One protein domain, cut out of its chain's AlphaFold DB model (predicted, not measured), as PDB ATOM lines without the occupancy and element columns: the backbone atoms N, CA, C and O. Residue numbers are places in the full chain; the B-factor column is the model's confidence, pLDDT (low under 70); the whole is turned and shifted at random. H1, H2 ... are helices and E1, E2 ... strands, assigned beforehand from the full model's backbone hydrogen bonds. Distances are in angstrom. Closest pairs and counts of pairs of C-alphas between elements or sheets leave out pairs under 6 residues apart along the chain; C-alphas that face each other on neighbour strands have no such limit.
ATOM      1  N   LYS A  78     -39.038  53.361 -26.310       39.22
ATOM      2  CA  LYS A  78     -39.677  54.516 -26.973       39.22
ATOM      3  C   LYS A  78     -39.121  54.857 -28.369       39.22
ATOM      4  O   LYS A  78     -39.771  55.612 -29.083       39.22
ATOM      5  N   SER A  79     -37.973  54.313 -28.778       41.22
ATOM      6  CA  SER A  79     -37.358  54.567 -30.095       41.22
ATOM      7  C   SER A  79     -37.501  53.424 -31.111       41.22
ATOM      8  O   SER A  79     -37.189  53.627 -32.283       41.22
ATOM      9  N   CYS A  80     -38.026  52.255 -30.727       46.56
ATOM     10  CA  CYS A  80     -38.248  51.128 -31.644       46.56
ATOM     11  C   CYS A  80     -39.653  51.155 -32.270       46.56
ATOM     12  O   CYS A  80     -40.374  50.166 -32.266       46.56
ATOM     13  N   GLN A  81     -40.041  52.277 -32.882       46.66
ATOM     14  CA  GLN A  81     -41.273  52.390 -33.688       46.66
ATOM     15  C   GLN A  81     -41.196  51.643 -35.045       46.66
ATOM     16  O   GLN A  81     -42.007  51.876 -35.938       46.66
ATOM     17  N   LYS A  82     -40.203  50.761 -35.232       53.81
ATOM     18  CA  LYS A  82     -39.967  49.985 -36.465       53.81
ATOM     19  C   LYS A  82     -40.254  48.484 -36.319       53.81
ATOM     20  O   LYS A  82     -39.909  47.719 -37.215       53.81
ATOM     21  N   LEU A  83     -40.891  48.058 -35.230       60.59
ATOM     22  CA  LEU A  83     -41.472  46.716 -35.137       60.59
ATOM     23  C   LEU A  83     -42.702  46.678 -36.046       60.59
ATOM     24  O   LEU A  83     -43.583  47.526 -35.906       60.59
ATOM     25  N   LYS A  84     -42.726  45.771 -37.026       67.56
ATOM     26  CA  LYS A  84     -43.759  45.798 -38.074       67.56
ATOM     27  C   LYS A  84     -44.678  44.612 -38.106       67.56
ATOM     28  O   LYS A  84     -45.836  44.792 -38.464       67.56
ATOM     29  N   TYR A  85     -44.167  43.435 -37.783       81.69
ATOM     30  CA  TYR A  85     -44.945  42.229 -37.961       81.69
ATOM     31  C   TYR A  85     -44.930  41.424 -36.680       81.69
ATOM     32  O   TYR A  85     -43.863  41.028 -36.201       81.69
ATOM     33  N   ASN A  86     -46.123  41.184 -36.142       87.62
ATOM     34  CA  ASN A  86     -46.294  40.196 -35.095       87.62
ATOM     35  C   ASN A  86     -45.934  38.826 -35.660       87.62
ATOM     36  O   ASN A  86     -46.199  38.514 -36.830       87.62
ATOM     37  N   VAL A  87     -45.347  37.999 -34.810       89.31
ATOM     38  CA  VAL A  87     -45.207  36.583 -35.102       89.31
ATOM     39  C   VAL A  87     -46.565  35.915 -34.907       89.31
ATOM     40  O   VAL A  87     -47.127  35.914 -33.820       89.31
ATOM     41  N   SER A  88     -47.076  35.339 -35.991       91.31
ATOM     42  CA  SER A  88     -48.343  34.603 -36.024       91.31
ATOM     43  C   SER A  88     -48.177  33.126 -35.661       91.31
ATOM     44  O   SER A  88     -49.097  32.511 -35.128       91.31
ATOM     45  N   GLN A  89     -47.019  32.538 -35.977       92.50
ATOM     46  CA  GLN A  89     -46.728  31.125 -35.750       92.50
ATOM     47  C   GLN A  89     -45.250  30.931 -35.417       92.50
ATOM     48  O   GLN A  89     -44.382  31.574 -36.013       92.50
ATOM     49  N   ILE A  90     -44.974  30.004 -34.502       91.69
ATOM     50  CA  ILE A  90     -43.623  29.588 -34.126       91.69
ATOM     51  C   ILE A  90     -43.521  28.080 -34.344       91.69
ATOM     52  O   ILE A  90     -44.349  27.322 -33.841       91.69
ATOM     53  N   TYR A  91     -42.514  27.650 -35.100       92.06
ATOM     54  CA  TYR A  91     -42.135  26.247 -35.225       92.06
ATOM     55  C   TYR A  91     -40.863  25.991 -34.416       92.06
ATOM     56  O   TYR A  91     -39.865  26.697 -34.563       92.06
ATOM     57  N   TYR A  92     -40.920  24.967 -33.571       92.12
ATOM     58  CA  TYR A  92     -39.832  24.537 -32.703       92.12
ATOM     59  C   TYR A  92     -39.110  23.379 -33.389       92.12
ATOM     60  O   TYR A  92     -39.513  22.223 -33.252       92.12
ATOM     61  N   GLY A  93     -38.107  23.720 -34.195       90.75
ATOM     62  CA  GLY A  93     -37.289  22.750 -34.908       90.75
ATOM     63  C   GLY A  93     -36.194  22.140 -34.043       90.75
ATOM     64  O   GLY A  93     -36.089  22.401 -32.842       90.75
ATOM     65  N   LYS A  94     -35.372  21.304 -34.672       91.12
ATOM     66  CA  LYS A  94     -34.269  20.600 -34.020       91.12
ATOM     67  C   LYS A  94     -33.092  21.533 -33.745       91.12
ATOM     68  O   LYS A  94     -32.636  21.613 -32.608       91.12
ATOM     69  N   GLU A  95     -32.608  22.235 -34.764       89.94
ATOM     70  CA  GLU A  95     -31.484  23.173 -34.664       89.94
ATOM     71  C   GLU A  95     -31.924  24.628 -34.761       89.94
ATOM     72  O   GLU A  95     -31.255  25.501 -34.213       89.94
ATOM     73  N   TYR A  96     -33.050  24.896 -35.420       90.62
ATOM     74  CA  TYR A  96     -33.570  26.234 -35.640       90.62
ATOM     75  C   TYR A  96     -35.031  26.353 -35.218       90.62
ATOM     76  O   TYR A  96     -35.869  25.489 -35.466       90.62
ATOM     77  N   ARG A  97     -35.355  27.490 -34.612       90.31
ATOM     78  CA  ARG A  97     -36.718  27.939 -34.355       90.31
ATOM     79  C   ARG A  97     -37.139  28.876 -35.479       90.31
ATOM     80  O   ARG A  97     -36.417  29.824 -35.801       90.31
ATOM     81  N   LEU A  98     -38.293  28.606 -36.084       92.12
ATOM     82  CA  LEU A  98     -38.818  29.389 -37.201       92.12
ATOM     83  C   LEU A  98     -39.969  30.265 -36.721       92.12
ATOM     84  O   LEU A  98     -40.887  29.791 -36.055       92.12
ATOM     85  N   PHE A  99     -39.946  31.535 -37.104       90.62
ATOM     86  CA  PHE A  99     -40.960  32.519 -36.751       90.62
ATOM     87  C   PHE A  99     -41.627  32.991 -38.030       90.62
ATOM     88  O   PHE A  99     -40.994  33.636 -38.869       90.62
ATOM     89  N   LYS A 100     -42.911  32.673 -38.183       92.31
ATOM     90  CA  LYS A 100     -43.720  33.150 -39.299       92.31
ATOM     91  C   LYS A 100     -44.543  34.342 -38.852       92.31
ATOM     92  O   LYS A 100     -45.389  34.267 -37.960       92.31
ATOM     93  N   THR A 101     -44.308  35.452 -39.514       90.56
ATOM     94  CA  THR A 101     -45.020  36.702 -39.282       90.56
ATOM     95  C   THR A 101     -46.369  36.737 -40.005       90.56
ATOM     96  O   THR A 101     -46.604  35.962 -40.934       90.56
ATOM     97  N   GLU A 102     -47.255  37.650 -39.606       88.25
ATOM     98  CA  GLU A 102     -48.587  37.829 -40.215       88.25
ATOM     99  C   GLU A 102     -48.547  38.095 -41.734       88.25
ATOM    100  O   GLU A 102     -49.469  37.720 -42.455       88.25
ATOM    101  N   ASN A 103     -47.466  38.685 -42.257       86.62
ATOM    102  CA  ASN A 103     -47.289  38.916 -43.696       86.62
ATOM    103  C   ASN A 103     -46.595  37.746 -44.425       86.62
ATOM    104  O   ASN A 103     -46.139  37.905 -45.554       86.62
ATOM    105  N   SER A 104     -46.495  36.580 -43.782       86.19
ATOM    106  CA  SER A 104     -45.821  35.378 -44.287       86.19
ATOM    107  C   SER A 104     -44.299  35.467 -44.449       86.19
ATOM    108  O   SER A 104     -43.707  34.517 -44.960       86.19
ATOM    109  N   LYS A 105     -43.627  36.524 -43.962       86.94
ATOM    110  CA  LYS A 105     -42.162  36.503 -43.811       86.94
ATOM    111  C   LYS A 105     -41.790  35.478 -42.738       86.94
ATOM    112  O   LYS A 105     -42.361  35.495 -41.644       86.94
ATOM    113  N   ILE A 106     -40.831  34.617 -43.056       89.25
ATOM    114  CA  ILE A 106     -40.256  33.643 -42.127       89.25
ATOM    115  C   ILE A 106     -38.864  34.132 -41.743       89.25
ATOM    116  O   ILE A 106     -38.142  34.653 -42.592       89.25
ATOM    117  N   VAL A 107     -38.505  33.986 -40.472       87.81
ATOM    118  CA  VAL A 107     -37.134  34.141 -39.976       87.81
ATOM    119  C   VAL A 107     -36.763  32.919 -39.147       87.81
ATOM    120  O   VAL A 107     -37.628  32.299 -38.530       87.81
ATOM    121  N   ALA A 108     -35.487  32.559 -39.162       88.44
ATOM    122  CA  ALA A 108     -34.971  31.358 -38.526       88.44
ATOM    123  C   ALA A 108     -33.811  31.727 -37.609       88.44
ATOM    124  O   ALA A 108     -32.948  32.519 -37.987       88.44
ATOM    125  N   PHE A 109     -33.798  31.152 -36.413       85.25
ATOM    126  CA  PHE A 109     -32.779  31.407 -35.404       85.25
ATOM    127  C   PHE A 109     -32.384  30.123 -34.706       85.25
ATOM    128  O   PHE A 109     -33.204  29.225 -34.562       85.25
ATOM    129  N   ASN A 110     -31.134  30.052 -34.260       83.25
ATOM    130  CA  ASN A 110     -30.617  28.875 -33.579       83.25
ATOM    131  C   ASN A 110     -31.480  28.542 -32.345       83.25
ATOM    132  O   ASN A 110     -31.730  29.398 -31.499       83.25
ATOM    133  N   ASN A 111     -31.955  27.303 -32.263       84.19
ATOM    134  CA  ASN A 111     -32.846  26.835 -31.211       84.19
ATOM    135  C   ASN A 111     -32.132  26.739 -29.855       84.19
ATOM    136  O   ASN A 111     -32.760  27.025 -28.841       84.19
ATOM    137  N   GLN A 112     -30.823  26.452 -29.836       77.56
ATOM    138  CA  GLN A 112     -30.023  26.419 -28.605       77.56
ATOM    139  C   GLN A 112     -30.084  27.757 -27.869       77.56
ATOM    140  O   GLN A 112     -30.237  27.773 -26.656       77.56
ATOM    141  N   PHE A 113     -30.064  28.880 -28.596       74.50
ATOM    142  CA  PHE A 113     -30.214  30.205 -27.988       74.50
ATOM    143  C   PHE A 113     -31.513  30.319 -27.179       74.50
ATOM    144  O   PHE A 113     -31.520  30.872 -26.082       74.50
ATOM    145  N   PHE A 114     -32.623  29.806 -27.715       76.50
ATOM    146  CA  PHE A 114     -33.901  29.869 -27.015       76.50
ATOM    147  C   PHE A 114     -33.987  28.861 -25.877       76.50
ATOM    148  O   PHE A 114     -34.601  29.177 -24.865       76.50
ATOM    149  N   THR A 115     -33.358  27.693 -26.009       75.62
ATOM    150  CA  THR A 115     -33.206  26.752 -24.896       75.62
ATOM    151  C   THR A 115     -32.446  27.403 -23.742       75.62
ATOM    152  O   THR A 115     -32.945  27.409 -22.622       75.62
ATOM    153  N   ASP A 116     -31.312  28.052 -24.018       70.06
ATOM    154  CA  ASP A 116     -30.525  28.767 -23.007       70.06
ATOM    155  C   ASP A 116     -31.341  29.907 -22.365       70.06
ATOM    156  O   ASP A 116     -31.288  30.129 -21.153       70.06
ATOM    157  N   LEU A 117     -32.137  30.625 -23.169       69.94
ATOM    158  CA  LEU A 117     -33.040  31.674 -22.692       69.94
ATOM    159  C   LEU A 117     -34.132  31.113 -21.767       69.94
ATOM    160  O   LEU A 117     -34.404  31.699 -20.721       69.94
ATOM    161  N   GLU A 118     -34.763  30.002 -22.146       73.56
ATOM    162  CA  GLU A 118     -35.821  29.337 -21.378       73.56
ATOM    163  C   GLU A 118     -35.277  28.784 -20.053       73.56
ATOM    164  O   GLU A 118     -35.886  28.999 -19.002       73.56
ATOM    165  N   GLU A 119     -34.095  28.162 -20.069       66.88
ATOM    166  CA  GLU A 119     -33.395  27.702 -18.865       66.88
ATOM    167  C   GLU A 119     -33.045  28.866 -17.931       66.88
ATOM    168  O   GLU A 119     -33.291  28.805 -16.723       66.88
ATOM    169  N   PHE A 120     -32.527  29.967 -18.481       62.50
ATOM    170  CA  PHE A 120     -32.253  31.177 -17.712       62.50
ATOM    171  C   PHE A 120     -33.529  31.764 -17.096       62.50
ATOM    172  O   PHE A 120     -33.547  32.132 -15.917       62.50
ATOM    173  N   SER A 121     -34.615  31.801 -17.870       62.28
ATOM    174  CA  SER A 121     -35.933  32.245 -17.418       62.28
ATOM    175  C   SER A 121     -36.429  31.393 -16.248       62.28
ATOM    176  O   SER A 121     -36.889  31.924 -15.237       62.28
ATOM    177  N   TYR A 122     -36.264  30.071 -16.342       61.16
ATOM    178  CA  TYR A 122     -36.621  29.132 -15.285       61.16
ATOM    179  C   TYR A 122     -35.809  29.367 -14.001       61.16
ATOM    180  O   TYR A 122     -36.387  29.470 -12.919       61.16
ATOM    181  N   LEU A 123     -34.484  29.532 -14.104       55.16
ATOM    182  CA  LEU A 123     -33.604  29.770 -12.949       55.16
ATOM    183  C   LEU A 123     -33.939  31.055 -12.185       55.16
ATOM    184  O   LEU A 123     -33.786  31.112 -10.965       55.16
ATOM    185  N   LEU A 124     -34.402  32.085 -12.891       55.72
ATOM    186  CA  LEU A 124     -34.800  33.356 -12.290       55.72
ATOM    187  C   LEU A 124     -36.260  33.382 -11.823       55.72
ATOM    188  O   LEU A 124     -36.727  34.413 -11.337       55.72
ATOM    189  N   ASN A 125     -36.973  32.255 -11.939       59.22
ATOM    190  CA  ASN A 125     -38.412  32.154 -11.694       59.22
ATOM    191  C   ASN A 125     -39.213  33.173 -12.530       59.22
ATOM    192  O   ASN A 125     -40.250  33.697 -12.118       59.22
ATOM    193  N   TRP A 126     -38.679  33.495 -13.705       65.69
ATOM    194  CA  TRP A 126     -39.265  34.383 -14.689       65.69
ATOM    195  C   TRP A 126     -40.112  33.525 -15.621       65.69
ATOM    196  O   TRP A 126     -39.668  33.106 -16.681       65.69
ATOM    197  N   PHE A 127     -41.348  33.226 -15.241       53.44
ATOM    198  CA  PHE A 127     -42.288  32.601 -16.170       53.44
ATOM    199  C   PHE A 127     -42.795  33.679 -17.124       53.44
ATOM    200  O   PHE A 127     -43.548  34.567 -16.724       53.44
ATOM    201  N   CYS A 128     -42.300  33.663 -18.358       56.91
ATOM    202  CA  CYS A 128     -42.528  34.737 -19.310       56.91
ATOM    203  C   CYS A 128     -43.212  34.199 -20.561       56.91
ATOM    204  O   CYS A 128     -42.553  33.626 -21.423       56.91
ATOM    205  N   ASP A 129     -44.506  34.478 -20.693       70.88
ATOM    206  CA  ASP A 129     -45.115  34.579 -22.014       70.88
ATOM    207  C   ASP A 129     -44.460  35.780 -22.707       70.88
ATOM    208  O   ASP A 129     -44.570  36.919 -22.240       70.88
ATOM    209  N   LEU A 130     -43.670  35.504 -23.742       77.25
ATOM    210  CA  LEU A 130     -43.010  36.515 -24.558       77.25
ATOM    211  C   LEU A 130     -43.827  36.745 -25.826       77.25
ATOM    212  O   LEU A 130     -44.124  35.805 -26.560       77.25
ATOM    213  N   ASP A 131     -44.119  38.007 -26.106       82.44
ATOM    214  CA  ASP A 131     -44.612  38.448 -27.401       82.44
ATOM    215  C   ASP A 131     -43.429  38.604 -28.356       82.44
ATOM    216  O   ASP A 131     -42.414  39.215 -28.003       82.44
ATOM    217  N   TYR A 132     -43.560  38.080 -29.573       87.00
ATOM    218  CA  TYR A 132     -42.502  38.107 -30.581       87.00
ATOM    219  C   TYR A 132     -42.880  38.991 -31.768       87.00
ATOM    220  O   TYR A 132     -43.971  38.894 -32.335       87.00
ATOM    221  N   PHE A 133     -41.922  39.804 -32.195       85.44
ATOM    222  CA  PHE A 133     -42.033  40.721 -33.321       85.44
ATOM    223  C   PHE A 133     -40.822  40.570 -34.231       85.44
ATOM    224  O   PHE A 133     -39.726  40.257 -33.767       85.44
ATOM    225  N   VAL A 134     -41.006  40.847 -35.520       84.31
ATOM    226  CA  VAL A 134     -39.920  40.848 -36.504       84.31
ATOM    227  C   VAL A 134     -39.865  42.193 -37.213       84.31
ATOM    228  O   VAL A 134     -40.893  42.753 -37.615       84.31
ATOM    229  N   ASP A 135     -38.655  42.725 -37.364       80.19
ATOM    230  CA  ASP A 135     -38.419  43.960 -38.103       80.19
ATOM    231  C   ASP A 135     -38.166  43.723 -39.609       80.19
ATOM    232  O   ASP A 135     -38.271  42.616 -40.159       80.19
ATOM    233  N   TYR A 136     -37.862  44.808 -40.321       74.00
ATOM    234  CA  TYR A 136     -37.586  44.755 -41.754       74.00
ATOM    235  C   TYR A 136     -36.351  43.949 -42.120       74.00
ATOM    236  O   TYR A 136     -36.379  43.234 -43.124       74.00
ATOM    237  N   ASP A 137     -35.330  44.014 -41.281       74.12
ATOM    238  CA  ASP A 137     -34.047  43.363 -41.498       74.12
ATOM    239  C   ASP A 137     -34.085  41.893 -41.040       74.12
ATOM    240  O   ASP A 137     -33.174  41.126 -41.319       74.12
ATOM    241  N   GLY A 138     -35.195  41.462 -40.426       76.44
ATOM    242  CA  GLY A 138     -35.410  40.086 -39.980       76.44
ATOM    243  C   GLY A 138     -35.024  39.845 -38.526       76.44
ATOM    244  O   GLY A 138     -35.124  38.712 -38.068       76.44
ATOM    245  N   ASN A 139     -34.635  40.888 -37.792       80.44
ATOM    246  CA  ASN A 139     -34.303  40.781 -36.379       80.44
ATOM    247  C   ASN A 139     -35.561  40.481 -35.566       80.44
ATOM    248  O   ASN A 139     -36.645  40.993 -35.867       80.44
ATOM    249  N   ILE A 140     -35.401  39.676 -34.519       80.44
ATOM    250  CA  ILE A 140     -36.481  39.332 -33.601       80.44
ATOM    251  C   ILE A 140     -36.423  40.249 -32.392       80.44
ATOM    252  O   ILE A 140     -35.369  40.477 -31.800       80.44
ATOM    253  N   PHE A 141     -37.587  40.725 -31.985       79.94
ATOM    254  CA  PHE A 141     -37.788  41.363 -30.702       79.94
ATOM    255  C   PHE A 141     -38.763  40.525 -29.881       79.94
ATOM    256  O   PHE A 141     -39.901  40.331 -30.300       79.94
ATOM    257  N   ALA A 142     -38.310  40.021 -28.737       79.44
ATOM    258  CA  ALA A 142     -39.129  39.255 -27.805       79.44
ATOM    259  C   ALA A 142     -39.336  40.070 -26.527       79.44
ATOM    260  O   ALA A 142     -38.381  40.607 -25.966       79.44
ATOM    261  N   THR A 143     -40.574  40.215 -26.072       73.56
ATOM    262  CA  THR A 143     -40.889  41.166 -25.004       73.56
ATOM    263  C   THR A 143     -42.047  40.723 -24.131       73.56
ATOM    264  O   THR A 143     -42.960  40.054 -24.586       73.56
ATOM    265  N   ASN A 144     -42.056  41.183 -22.883       69.50
ATOM    266  CA  ASN A 144     -43.242  41.218 -22.035       69.50
ATOM    267  C   ASN A 144     -43.201  42.457 -21.119       69.50
ATOM    268  O   ASN A 144     -42.482  43.416 -21.394       69.50
ATOM    269  N   LYS A 145     -43.975  42.462 -20.025       61.06
ATOM    270  CA  LYS A 145     -44.006  43.585 -19.065       61.06
ATOM    271  C   LYS A 145     -42.678  43.831 -18.333       61.06
ATOM    272  O   LYS A 145     -42.494  44.917 -17.792       61.06
ATOM    273  N   LEU A 146     -41.805  42.832 -18.252       52.41
ATOM    274  CA  LEU A 146     -40.595  42.839 -17.425       52.41
ATOM    275  C   LEU A 146     -39.308  42.786 -18.258       52.41
ATOM    276  O   LEU A 146     -38.277  43.293 -17.819       52.41
ATOM    277  N   ILE A 147     -39.370  42.173 -19.441       61.25
ATOM    278  CA  ILE A 147     -38.215  41.772 -20.239       61.25
ATOM    279  C   ILE A 147     -38.368  42.268 -21.675       61.25
ATOM    280  O   ILE A 147     -39.441  42.173 -22.268       61.25
ATOM    281  N   HIS A 148     -37.260  42.748 -22.240       63.31
ATOM    282  CA  HIS A 148     -37.126  43.114 -23.645       63.31
ATOM    283  C   HIS A 148     -35.829  42.506 -24.190       63.31
ATOM    284  O   HIS A 148     -34.745  42.816 -23.694       63.31
ATOM    285  N   ILE A 149     -35.942  41.653 -25.202       71.81
ATOM    286  CA  ILE A 149     -34.840  40.931 -25.840       71.81
ATOM    287  C   ILE A 149     -34.814  41.322 -27.312       71.81
ATOM    288  O   ILE A 149     -35.837  41.270 -27.994       71.81
ATOM    289  N   PHE A 150     -33.637  41.688 -27.807       68.06
ATOM    290  CA  PHE A 150     -33.408  41.945 -29.221       68.06
ATOM    291  C   PHE A 150     -32.394  40.942 -29.762       68.06
ATOM    292  O   PHE A 150     -31.313  40.789 -29.195       68.06
ATOM    293  N   ILE A 151     -32.754  40.266 -30.848       74.19
ATOM    294  CA  ILE A 151     -31.972  39.199 -31.465       74.19
ATOM    295  C   ILE A 151     -31.698  39.594 -32.913       74.19
ATOM    296  O   ILE A 151     -32.620  39.719 -33.722       74.19
ATOM    297  N   GLN A 152     -30.425  39.805 -33.241       70.19
ATOM    298  CA  GLN A 152     -30.016  40.198 -34.584       70.19
ATOM    299  C   GLN A 152     -29.971  38.985 -35.518       70.19
ATOM    300  O   GLN A 152     -29.335  37.983 -35.196       70.19
ATOM    301  N   ALA A 153     -30.628  39.075 -36.674       65.62
ATOM    302  CA  ALA A 153     -30.722  37.967 -37.615       65.62
ATOM    303  C   ALA A 153     -29.489  37.814 -38.504       65.62
ATOM    304  O   ALA A 153     -28.860  38.790 -38.918       65.62
ATOM    305  N   ASN A 154     -29.224  36.558 -38.867       62.28
ATOM    306  CA  ASN A 154     -28.338  36.195 -39.963       62.28
ATOM    307  C   ASN A 154     -29.164  36.010 -41.249       62.28
ATOM    308  O   ASN A 154     -30.252  35.439 -41.223       62.28
ATOM    309  N   ASN A 155     -28.632  36.448 -42.391       61.47
ATOM    310  CA  ASN A 155     -29.350  36.527 -43.674       61.47
ATOM    311  C   ASN A 155     -29.571  35.176 -44.405       61.47
ATOM    312  O   ASN A 155     -29.784  35.173 -45.612       61.47
ATOM    313  N   LEU A 156     -29.511  34.031 -43.717       66.00
ATOM    314  CA  LEU A 156     -29.485  32.686 -44.330       66.00
ATOM    315  C   LEU A 156     -30.763  31.864 -44.070       66.00
ATOM    316  O   LEU A 156     -30.724  30.653 -43.882       66.00
ATOM    317  N   THR A 157     -31.928  32.514 -44.037       75.69
ATOM    318  CA  THR A 157     -33.178  31.877 -43.585       75.69
ATOM    319  C   THR A 157     -33.623  30.668 -44.418       75.69
ATOM    320  O   THR A 157     -34.127  29.709 -43.839       75.69
ATOM    321  N   SER A 158     -33.457  30.679 -45.745       78.56
ATOM    322  CA  SER A 158     -33.895  29.561 -46.600       78.56
ATOM    323  C   SER A 158     -33.117  28.276 -46.326       78.56
ATOM    324  O   SER A 158     -33.723  27.223 -46.177       78.56
ATOM    325  N   GLU A 159     -31.795  28.376 -46.168       84.44
ATOM    326  CA  GLU A 159     -30.929  27.228 -45.867       84.44
ATOM    327  C   GLU A 159     -31.322  26.571 -44.536       84.44
ATOM    328  O   GLU A 159     -31.356  25.348 -44.423       84.44
ATOM    329  N   TYR A 160     -31.679  27.376 -43.532       87.62
ATOM    330  CA  TYR A 160     -32.103  26.874 -42.223       87.62
ATOM    331  C   TYR A 160     -33.471  26.187 -42.269       87.62
ATOM    332  O   TYR A 160     -33.677  25.191 -41.581       87.62
ATOM    333  N   ILE A 161     -34.398  26.685 -43.094       83.56
ATOM    334  CA  ILE A 161     -35.691  26.028 -43.316       83.56
ATOM    335  C   ILE A 161     -35.478  24.658 -43.970       83.56
ATOM    336  O   ILE A 161     -36.043  23.669 -43.502       83.56
ATOM    337  N   ASP A 162     -34.646  24.587 -45.009       83.88
ATOM    338  CA  ASP A 162     -34.366  23.338 -45.721       83.88
ATOM    339  C   ASP A 162     -33.711  22.295 -44.802       83.88
ATOM    340  O   ASP A 162     -34.102  21.125 -44.817       83.88
ATOM    341  N   LEU A 163     -32.779  22.715 -43.937       85.94
ATOM    342  CA  LEU A 163     -32.174  21.844 -42.925       85.94
ATOM    343  C   LEU A 163     -33.214  21.265 -41.953       85.94
ATOM    344  O   LEU A 163     -33.199  20.063 -41.683       85.94
ATOM    345  N   GLU A 164     -34.153  22.080 -41.466       89.44
ATOM    346  CA  GLU A 164     -35.237  21.598 -40.599       89.44
ATOM    347  C   GLU A 164     -36.157  20.609 -41.322       89.44
ATOM    348  O   GLU A 164     -36.506  19.564 -40.767       89.44
ATOM    349  N   TYR A 165     -36.489  20.869 -42.589       82.56
ATOM    350  CA  TYR A 165     -37.227  19.903 -43.404       82.56
ATOM    351  C   TYR A 165     -36.484  18.572 -43.539       82.56
ATOM    352  O   TYR A 165     -37.103  17.514 -43.394       82.56
ATOM    353  N   MET A 166     -35.168  18.603 -43.764       82.88
ATOM    354  CA  MET A 166     -34.348  17.391 -43.809       82.88
ATOM    355  C   MET A 166     -34.371  16.635 -42.474       82.88
ATOM    356  O   MET A 166     -34.506  15.412 -42.481       82.88
ATOM    357  N   TYR A 167     -34.314  17.326 -41.329       88.56
ATOM    358  CA  TYR A 167     -34.422  16.686 -40.013       88.56
ATOM    359  C   TYR A 167     -35.786  16.047 -39.764       88.56
ATOM    360  O   TYR A 167     -35.845  14.966 -39.173       88.56
ATOM    361  N   ILE A 168     -36.876  16.668 -40.216       84.75
ATOM    362  CA  ILE A 168     -38.217  16.075 -40.142       84.75
ATOM    363  C   ILE A 168     -38.281  14.817 -41.011       84.75
ATOM    364  O   ILE A 168     -38.778  13.792 -40.548       84.75
ATOM    365  N   ALA A 169     -37.771  14.877 -42.244       73.88
ATOM    366  CA  ALA A 169     -37.772  13.741 -43.161       73.88
ATOM    367  C   ALA A 169     -36.954  12.559 -42.608       73.88
ATOM    368  O   ALA A 169     -37.465  11.444 -42.547       73.88
ATOM    369  N   ASP A 170     -35.739  12.819 -42.118       83.50
ATOM    370  CA  ASP A 170     -34.867  11.820 -41.482       83.50
ATOM    371  C   ASP A 170     -35.503  11.233 -40.213       83.50
ATOM    372  O   ASP A 170     -35.481  10.023 -39.991       83.50
ATOM    373  N   SER A 171     -36.139  12.073 -39.390       82.69
ATOM    374  CA  SER A 171     -36.861  11.614 -38.198       82.69
ATOM    375  C   SER A 171     -38.068  10.757 -38.566       82.69
ATOM    376  O   SER A 171     -38.341   9.768 -37.893       82.69
ATOM    377  N   PHE A 172     -38.788  11.111 -39.633       75.19
ATOM    378  CA  PHE A 172     -39.908  10.330 -40.141       75.19
ATOM    379  C   PHE A 172     -39.452   8.972 -40.680       75.19
ATOM    380  O   PHE A 172     -40.083   7.966 -40.368       75.19
ATOM    381  N   GLU A 173     -38.352   8.928 -41.433       73.00
ATOM    382  CA  GLU A 173     -37.750   7.687 -41.929       73.00
ATOM    383  C   GLU A 173     -37.306   6.790 -40.766       73.00
ATOM    384  O   GLU A 173     -37.759   5.653 -40.662       73.00
ATOM    385  N   LYS A 174     -36.547   7.324 -39.805       79.94
ATOM    386  CA  LYS A 174     -36.126   6.580 -38.605       79.94
ATOM    387  C   LYS A 174     -37.300   6.114 -37.758       79.94
ATOM    388  O   LYS A 174     -37.268   5.019 -37.209       79.94
ATOM    389  N   PHE A 175     -38.342   6.935 -37.633       74.25
ATOM    390  CA  PHE A 175     -39.562   6.560 -36.924       74.25
ATOM    391  C   PHE A 175     -40.365   5.497 -37.681       74.25
ATOM    392  O   PHE A 175     -41.078   4.709 -37.060       74.25
ATOM    393  N   SER A 176     -40.262   5.454 -39.011       64.44
ATOM    394  CA  SER A 176     -41.003   4.495 -39.827       64.44
ATOM    395  C   SER A 176     -40.630   3.042 -39.513       64.44
ATOM    396  O   SER A 176     -41.523   2.200 -39.516       64.44
ATOM    397  N   ASP A 177     -39.391   2.771 -39.089       66.81
ATOM    398  CA  ASP A 177     -38.952   1.446 -38.617       66.81
ATOM    399  C   ASP A 177     -39.612   1.024 -37.293       66.81
ATOM    400  O   ASP A 177     -39.748  -0.164 -36.995       66.81
ATOM    401  N   PHE A 178     -40.058   1.995 -36.490       65.81
ATOM    402  CA  PHE A 178     -40.818   1.757 -35.261       65.81
ATOM    403  C   PHE A 178     -42.328   1.721 -35.499       65.81
ATOM    404  O   PHE A 178     -43.077   1.324 -34.599       65.81
ATOM    405  N   ARG A 179     -42.809   2.083 -36.700       57.88
ATOM    406  CA  ARG A 179     -44.175   1.727 -37.081       57.88
ATOM    407  C   ARG A 179     -44.209   0.219 -37.242       57.88
ATOM    408  O   ARG A 179     -43.715  -0.332 -38.219       57.88
TER     409      ARG A 179
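AT A GLANCE: This is residues 78 to 179 of the 335 residues of the protein "Mrr_cat domain-containing protein" of Peptococcaceae bacterium BRH_c4b (UniProt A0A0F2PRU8). A six-stranded sheet, curled like part of a barrel, folds back on itself into two leaves, E3 and E2 facing E4, E5 and E6, with E1 as the hinge. Two helices reach away from this body, and the far parts of both stick out: residues 119 to 125, of which 119 to 123 belong to H1, and residues 169 to 179, of which 169 to 176 belong to H2. The printed part has 102 residues, with two named helices and six named strands in the order E1 E2 E3 H1 E4 E5 E6 H2; the class is mixed, helices and strands. The sheet runs E3 - E2 - E1 - E4 - E5 - E6, all antiparallel. The whole is only just loose, close to compact, with a radius of gyration of the C-alphas of 15.4 A, and is elongated, spanning 54 by 33 by 20 A.

HOW THE PARTS SIT: In the strongly twisted sheet, E1, residues 85 to 92, bends by 58 degrees at residue 88. Its pairing is staggered: residues 85 to 86 pair with E4, residues 131 to 134, and residues 87 to 92 with E2, residues 96 to 101. N 87 and O 132 are 3.0 A apart, and N 91 and O 98 are 2.9 A apart, both within hydrogen-bond range. E1 E2 E3 form a meander, each strand the antiparallel neighbour of the one before; in E3, residues 106 to 110, N 107 is 3.0 A from O 99. A second meander is E4 E5 E6, with E5 at residues 140 to 143 and E6 at 148 to 151; N 133 and O 141 are 2.8 A apart, as are N 149 and O 142. H2, residues 157 to 176, is on the sheet at a height of 11.8 A, over E3, E2 and E1, and runs across the strands, at 66 degrees to E2 on the local plane. The closest C-alphas of E3 and H2 are those of Ala 108 and Thr 157, 5.4 A apart. H1, residues 111 to 123, is on the sheet at a height of 9.1 A, only just over none of its strands, with 2 of its C-alphas falling on E2. The closest C-alphas of E2 and H1 are those of Tyr 96 and Asn 111, 4.5 A apart. H1 and H2 are apart. In both helices every O i to N i+4 pair is within hydrogen-bond range.

IN THESE COORDINATES: E1 begins at C-alpha 85, (-44.945, 42.229, -37.961), and is 19.2 A long; E2 measures 15.9 A and E3 13.7 A. H1 follows E3 directly and is 18.5 A long, ending at C-alpha 123, (-33.604, 29.770, -12.949). E4, E5 and E6 have four residues each. H2, 28.7 A long, ends at C-alpha 176, (-41.003, 4.495, -39.827).

THE WHOLE: The C-alphas of Lys 78 and Asp 177 are the two farthest apart, at 54.3 A. The printed part has no cut and no long link. The mean pLDDT of the printed part is 75.6, and 32 residues are under 70, among them 78 to 84, 119 to 128 and 144 to 148.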